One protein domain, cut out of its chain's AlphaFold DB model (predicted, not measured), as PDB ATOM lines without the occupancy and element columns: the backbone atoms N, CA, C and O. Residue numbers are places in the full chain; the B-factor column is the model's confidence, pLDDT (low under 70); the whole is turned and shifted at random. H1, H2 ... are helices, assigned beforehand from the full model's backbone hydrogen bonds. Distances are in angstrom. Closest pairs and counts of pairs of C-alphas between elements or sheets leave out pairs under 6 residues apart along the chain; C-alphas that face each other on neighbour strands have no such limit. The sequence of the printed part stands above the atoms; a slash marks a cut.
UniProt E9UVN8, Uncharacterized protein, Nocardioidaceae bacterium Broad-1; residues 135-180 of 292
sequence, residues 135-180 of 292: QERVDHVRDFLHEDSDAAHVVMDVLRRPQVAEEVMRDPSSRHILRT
ATOM      1  N   GLN A 135     -36.969 -31.252 -38.001       84.88
ATOM      2  CA  GLN A 135     -36.746 -31.472 -39.426       84.88
ATOM      3  C   GLN A 135     -38.064 -31.601 -40.195       84.88
ATOM      4  O   GLN A 135     -38.234 -30.944 -41.213       84.88
ATOM      5  N   GLU A 136     -39.036 -32.354 -39.671       87.50
ATOM      6  CA  GLU A 136     -40.356 -32.490 -40.302       87.50
ATOM      7  C   GLU A 136     -41.065 -31.137 -40.420       87.50
ATOM      8  O   GLU A 136     -41.715 -30.864 -41.427       87.50
ATOM      9  N   ARG A 137     -40.926 -30.264 -39.411       87.69
ATOM     10  CA  ARG A 137     -41.481 -28.905 -39.470       87.69
ATOM     11  C   ARG A 137     -40.814 -28.077 -40.564       87.69
ATOM     12  O   ARG A 137     -41.513 -27.393 -41.305       87.69
ATOM     13  N   VAL A 138     -39.490 -28.156 -40.687       87.38
ATOM     14  CA  VAL A 138     -38.738 -27.461 -41.745       87.38
ATOM     15  C   VAL A 138     -39.141 -27.975 -43.128       87.38
ATOM     16  O   VAL A 138     -39.435 -27.172 -44.011       87.38
ATOM     17  N   ASP A 139     -39.238 -29.293 -43.310       83.69
ATOM     18  CA  ASP A 139     -39.631 -29.910 -44.583       83.69
ATOM     19  C   ASP A 139     -41.050 -29.520 -45.008       83.69
ATOM     20  O   ASP A 139     -41.332 -29.426 -46.204       83.69
ATOM     21  N   HIS A 140     -41.936 -29.294 -44.036       84.56
ATOM     22  CA  HIS A 140     -43.306 -28.853 -44.270       84.56
ATOM     23  C   HIS A 140     -43.380 -27.360 -44.622       84.56
ATOM     24  O   HIS A 140     -44.154 -26.974 -45.495       84.56
ATOM     25  N   VAL A 141     -42.569 -26.511 -43.978       86.69
ATOM     26  CA  VAL A 141     -42.448 -25.086 -44.343       86.69
ATOM     27  C   VAL A 141     -41.871 -24.942 -45.749       86.69
ATOM     28  O   VAL A 141     -42.360 -24.131 -46.528       86.69
ATOM     29  N   ARG A 142     -40.883 -25.768 -46.107       84.31
ATOM     30  CA  ARG A 142     -40.276 -25.753 -47.440       84.31
ATOM     31  C   ARG A 142     -41.286 -26.027 -48.558       84.31
ATOM     32  O   ARG A 142     -41.209 -25.378 -49.590       84.31
ATOM     33  N   ASP A 143     -42.235 -26.937 -48.352       82.94
ATOM     34  CA  ASP A 143     -43.288 -27.201 -49.347       82.94
ATOM     35  C   ASP A 143     -44.256 -26.033 -49.514       82.94
ATOM     36  O   ASP A 143     -44.799 -25.826 -50.596       82.94
ATOM     37  N   PHE A 144     -44.487 -25.270 -48.443       83.62
ATOM     38  CA  PHE A 144     -45.320 -24.076 -48.524       83.62
ATOM     39  C   PHE A 144     -44.628 -22.933 -49.264       83.62
ATOM     40  O   PHE A 144     -45.304 -22.160 -49.935       83.62
ATOM     41  N   LEU A 145     -43.303 -22.840 -49.161       88.06
ATOM     42  CA  LEU A 145     -42.485 -21.816 -49.806       88.06
ATOM     43  C   LEU A 145     -41.969 -22.305 -51.165       88.06
ATOM     44  O   LEU A 145     -40.764 -22.350 -51.400       88.06
ATOM     45  N   HIS A 146     -42.887 -22.723 -52.042       83.06
ATOM     46  CA  HIS A 146     -42.528 -23.194 -53.383       83.06
ATOM     47  C   HIS A 146     -42.065 -22.058 -54.309       83.06
ATOM     48  O   HIS A 146     -41.280 -22.297 -55.222       83.06
ATOM     49  N   GLU A 147     -42.543 -20.836 -54.072       90.12
ATOM     50  CA  GLU A 147     -42.172 -19.650 -54.842       90.12
ATOM     51  C   GLU A 147     -41.014 -18.904 -54.165       90.12
ATOM     52  O   GLU A 147     -41.084 -18.564 -52.979       90.12
ATOM     53  N   ASP A 148     -39.955 -18.616 -54.929       86.56
ATOM     54  CA  ASP A 148     -38.733 -17.981 -54.413       86.56
ATOM     55  C   ASP A 148     -38.986 -16.573 -53.844       86.56
ATOM     56  O   ASP A 148     -38.337 -16.169 -52.876       86.56
ATOM     57  N   SER A 149     -39.953 -15.826 -54.393       87.25
ATOM     58  CA  SER A 149     -40.348 -14.503 -53.887       87.25
ATOM     59  C   SER A 149     -40.958 -14.579 -52.488       87.25
ATOM     60  O   SER A 149     -40.558 -13.833 -51.590       87.25
ATOM     61  N   ASP A 150     -41.883 -15.514 -52.275       87.38
ATOM     62  CA  ASP A 150     -42.530 -15.734 -50.982       87.38
ATOM     63  C   ASP A 150     -41.522 -16.261 -49.959       87.38
ATOM     64  O   ASP A 150     -41.483 -15.798 -48.814       87.38
ATOM     65  N   ALA A 151     -40.643 -17.172 -50.388       87.75
ATOM     66  CA  ALA A 151     -39.542 -17.661 -49.574       87.75
ATOM     67  C   ALA A 151     -38.626 -16.514 -49.116       87.75
ATOM     68  O   ALA A 151     -38.318 -16.414 -47.926       87.75
ATOM     69  N   ALA A 152     -38.243 -15.609 -50.023       88.12
ATOM     70  CA  ALA A 152     -37.415 -14.448 -49.701       88.12
ATOM     71  C   ALA A 152     -38.105 -13.503 -48.705       88.12
ATOM     72  O   ALA A 152     -37.476 -13.064 -47.737       88.12
ATOM     73  N   HIS A 153     -39.401 -13.226 -48.876       87.94
ATOM     74  CA  HIS A 153     -40.170 -12.409 -47.933       87.94
ATOM     75  C   HIS A 153     -40.224 -13.022 -46.531       87.94
ATOM     76  O   HIS A 153     -39.999 -12.316 -45.545       87.94
ATOM     77  N   VAL A 154     -40.462 -14.330 -46.435       87.62
ATOM     78  CA  VAL A 154     -40.480 -15.041 -45.152       87.62
ATOM     79  C   VAL A 154     -39.096 -15.060 -44.512       87.62
ATOM     80  O   VAL A 154     -38.981 -14.804 -43.315       87.62
ATOM     81  N   VAL A 155     -38.032 -15.292 -45.287       88.38
ATOM     82  CA  VAL A 155     -36.652 -15.227 -44.783       88.38
ATOM     83  C   VAL A 155     -36.340 -13.834 -44.236       88.38
ATOM     84  O   VAL A 155     -35.815 -13.730 -43.128       88.38
ATOM     85  N   MET A 156     -36.706 -12.763 -44.950       88.19
ATOM     86  CA  MET A 156     -36.523 -11.393 -44.460       88.19
ATOM     87  C   MET A 156     -37.265 -11.152 -43.145       88.19
ATOM     88  O   MET A 156     -36.692 -10.570 -42.225       88.19
ATOM     89  N   ASP A 157     -38.517 -11.598 -43.030       90.38
ATOM     90  CA  ASP A 157     -39.294 -11.410 -41.805       90.38
ATOM     91  C   ASP A 157     -38.720 -12.211 -40.627       90.38
ATOM     92  O   ASP A 157     -38.574 -11.697 -39.518       90.38
ATOM     93  N   VAL A 158     -38.278 -13.445 -40.878       90.19
ATOM     94  CA  VAL A 158     -37.622 -14.293 -39.878       90.19
ATOM     95  C   VAL A 158     -36.287 -13.691 -39.419       90.19
ATOM     96  O   VAL A 158     -36.015 -13.674 -38.216       90.19
ATOM     97  N   LEU A 159     -35.482 -13.141 -40.335       90.94
ATOM     98  CA  LEU A 159     -34.204 -12.483 -40.027       90.94
ATOM     99  C   LEU A 159     -34.361 -11.171 -39.247       90.94
ATOM    100  O   LEU A 159     -33.410 -10.745 -38.593       90.94
ATOM    101  N   ARG A 160     -35.550 -10.549 -39.221       92.56
ATOM    102  CA  ARG A 160     -35.818  -9.406 -38.322       92.56
ATOM    103  C   ARG A 160     -35.735  -9.788 -36.843       92.56
ATOM    104  O   ARG A 160     -35.626  -8.907 -35.992       92.56
ATOM    105  N   ARG A 161     -35.773 -11.084 -36.510       93.69
ATOM    106  CA  ARG A 161     -35.546 -11.581 -35.149       93.69
ATOM    107  C   ARG A 161     -34.031 -11.672 -34.898       93.69
ATOM    108  O   ARG A 161     -33.384 -12.539 -35.484       93.69
ATOM    109  N   PRO A 162     -33.454 -10.865 -33.986       90.75
ATOM    110  CA  PRO A 162     -31.999 -10.726 -33.860       90.75
ATOM    111  C   PRO A 162     -31.287 -12.045 -33.530       90.75
ATOM    112  O   PRO A 162     -30.272 -12.367 -34.134       90.75
ATOM    113  N   GLN A 163     -31.870 -12.867 -32.655       92.38
ATOM    114  CA  GLN A 163     -31.311 -14.180 -32.308       92.38
ATOM    115  C   GLN A 163     -31.263 -15.147 -33.500       92.38
ATOM    116  O   GLN A 163     -30.361 -15.974 -33.583       92.38
ATOM    117  N   VAL A 164     -32.223 -15.049 -34.426       90.12
ATOM    118  CA  VAL A 164     -32.241 -15.900 -35.621       90.12
ATOM    119  C   VAL A 164     -31.162 -15.449 -36.598       90.12
ATOM    120  O   VAL A 164     -30.434 -16.288 -37.116       90.12
ATOM    121  N   ALA A 165     -31.006 -14.140 -36.802       89.25
ATOM    122  CA  ALA A 165     -29.934 -13.599 -37.634       89.25
ATOM    123  C   ALA A 165     -28.541 -13.985 -37.104       89.25
ATOM    124  O   ALA A 165     -27.688 -14.417 -37.878       89.25
ATOM    125  N   GLU A 166     -28.319 -13.893 -35.790       91.50
ATOM    126  CA  GLU A 166     -27.068 -14.331 -35.162       91.50
ATOM    127  C   GLU A 166     -26.801 -15.827 -35.366       91.50
ATOM    128  O   GLU A 166     -25.676 -16.206 -35.690       91.50
ATOM    129  N   GLU A 167     -27.820 -16.677 -35.199       88.88
ATOM    130  CA  GLU A 167     -27.690 -18.125 -35.388       88.88
ATOM    131  C   GLU A 167     -27.390 -18.484 -36.849       88.88
ATOM    132  O   GLU A 167     -26.470 -19.256 -37.119       88.88
ATOM    133  N   VAL A 168     -28.085 -17.857 -37.804       90.75
ATOM    134  CA  VAL A 168     -27.820 -18.030 -39.243       90.75
ATOM    135  C   VAL A 168     -26.393 -17.598 -39.589       90.75
ATOM    136  O   VAL A 168     -25.691 -18.291 -40.320       90.75
ATOM    137  N   MET A 169     -25.913 -16.483 -39.033       90.06
ATOM    138  CA  MET A 169     -24.551 -16.000 -39.284       90.06
ATOM    139  C   MET A 169     -23.465 -16.817 -38.565       90.06
ATOM    140  O   MET A 169     -22.294 -16.751 -38.953       90.06
ATOM    141  N   ARG A 170     -23.817 -17.597 -37.537       93.62
ATOM    142  CA  ARG A 170     -22.892 -18.506 -36.844       93.62
ATOM    143  C   ARG A 170     -22.534 -19.714 -37.713       93.62
ATOM    144  O   ARG A 170     -21.382 -20.153 -37.684       93.62
ATOM    145  N   ASP A 171     -23.467 -20.198 -38.533       90.81
ATOM    146  CA  ASP A 171     -23.238 -21.300 -39.468       90.81
ATOM    147  C   ASP A 171     -22.303 -20.886 -40.637       90.81
ATOM    148  O   ASP A 171     -22.590 -19.940 -41.382       90.81
ATOM    149  N   PRO A 172     -21.147 -21.558 -40.839       90.12
ATOM    150  CA  PRO A 172     -20.246 -21.278 -41.958       90.12
ATOM    151  C   PRO A 172     -20.890 -21.434 -43.342       90.12
ATOM    152  O   PRO A 172     -20.550 -20.666 -44.245       90.12
ATOM    153  N   SER A 173     -21.814 -22.386 -43.509       87.31
ATOM    154  CA  SER A 173     -22.454 -22.659 -44.804       87.31
ATOM    155  C   SER A 173     -23.381 -21.514 -45.205       87.31
ATOM    156  O   SER A 173     -23.287 -20.991 -46.314       87.31
ATOM    157  N   SER A 174     -24.198 -21.048 -44.263       87.50
ATOM    158  CA  SER A 174     -25.083 -19.893 -44.431       87.50
ATOM    159  C   SER A 174     -24.311 -18.619 -44.790       87.50
ATOM    160  O   SER A 174     -24.669 -17.924 -45.741       87.50
ATOM    161  N   ARG A 175     -23.181 -18.346 -44.117       90.44
ATOM    162  CA  ARG A 175     -22.303 -17.213 -44.475       90.44
ATOM    163  C   ARG A 175     -21.758 -17.309 -45.894       90.44
ATOM    164  O   ARG A 175     -21.636 -16.290 -46.568       90.44
ATOM    165  N   HIS A 176     -21.382 -18.508 -46.331       89.31
ATOM    166  CA  HIS A 176     -20.900 -18.715 -47.690       89.31
ATOM    167  C   HIS A 176     -22.009 -18.452 -48.717       89.31
ATOM    168  O   HIS A 176     -21.774 -17.708 -49.663       89.31
ATOM    169  N   ILE A 177     -23.218 -18.977 -48.492       88.12
ATOM    170  CA  ILE A 177     -24.376 -18.767 -49.377       88.12
ATOM    171  C   ILE A 177     -24.716 -17.276 -49.496       88.12
ATOM    172  O   ILE A 177     -24.851 -16.775 -50.610       88.12
ATOM    173  N   LEU A 178     -24.782 -16.546 -48.375       87.00
ATOM    174  CA  LEU A 178     -25.107 -15.115 -48.375       87.00
ATOM    175  C   LEU A 178     -24.044 -14.270 -49.086       87.00
ATOM    176  O   LEU A 178     -24.397 -13.418 -49.892       87.00
ATOM    177  N   ARG A 179     -22.751 -14.534 -48.855       88.00
ATOM    178  CA  ARG A 179     -21.661 -13.827 -49.553       88.00
ATOM    179  C   ARG A 179     -21.657 -14.104 -51.051       88.00
ATOM    180  O   ARG A 179     -21.379 -13.211 -51.844       88.00
ATOM    181  N   THR A 180     -21.942 -15.343 -51.440       87.12
ATOM    182  CA  THR A 180     -22.063 -15.719 -52.850       87.12
ATOM    183  C   THR A 180     -23.245 -14.989 -53.489       87.12
ATOM    184  O   THR A 180     -23.076 -14.387 -54.544       87.12
TER     185      THR A 180
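Overview. This is residues 135 to 180 of the 292 residues of an uncharacterized protein of Nocardioidaceae bacterium Broad-1 (UniProt E9UVN8). Four short helices follow one another as an open arch, with a corner at each tight link and few contacts between them. H2 and H3 make the span of the arch, while H1 and H4 stand at its two ends, apart from each other. Residues 135 to 140 of H1 stick out at one end, and residues 170 to 177, of which 172 to 177 belong to H4, stand free at the other. The printed part has 46 residues with four named helices, in the order H1, H2, H3, H4, and no named strand; the class is all helix. The whole is only just loose, close to compact, with a radius of gyration of the C-alphas of 11.4 A and spans of 25 by 22 by 19 A.

Arrangement. H1, residues 135 to 144, touches no helix. H2, residues 148 to 159, is only just apart from H1, the closest C-alphas being 8.4 A apart. H3, residues 162 to 170, is close to H2 but not clearly touching it; their closest C-alphas, those of Leu 159 and Ala 165, are 5.0 A apart. The lines of H2 and H3 are only just about perpendicular, at 71 degrees. H4, residues 172 to 180, only just touches H3, with 3 pairs of C-alphas within 8 A, and only at the corner by their link. Their closest C-alphas, those of Met 169 and Arg 175, are 5.8 A apart, and their lines are about perpendicular at 87 degrees. H1 is apart from H3 and H4, and H2 is apart from H4. In H1, H2, H3 and H4 every O i to N i+4 pair is within hydrogen-bond range.

Along the chain. H1 begins at C-alpha 135 (-36.746, -31.472, -39.426) and is 14.5 A long from first to last C-alpha. H2, the longest helix with 12 residues, measures 16.1 A and begins at C-alpha 148 (-38.733, -17.981, -54.413). H3 measures 12.3 A. H4 measures 12.4 A and ends at C-alpha 180 (-22.063, -15.719, -52.850).

Size, cuts and confidence. The two C-alphas farthest apart, those of Glu 136 and Arg 179, are 28.0 A apart. The printed part has no cut, and no link is long. The mean pLDDT of the printed part is 88.4, and no printed residue is under 70.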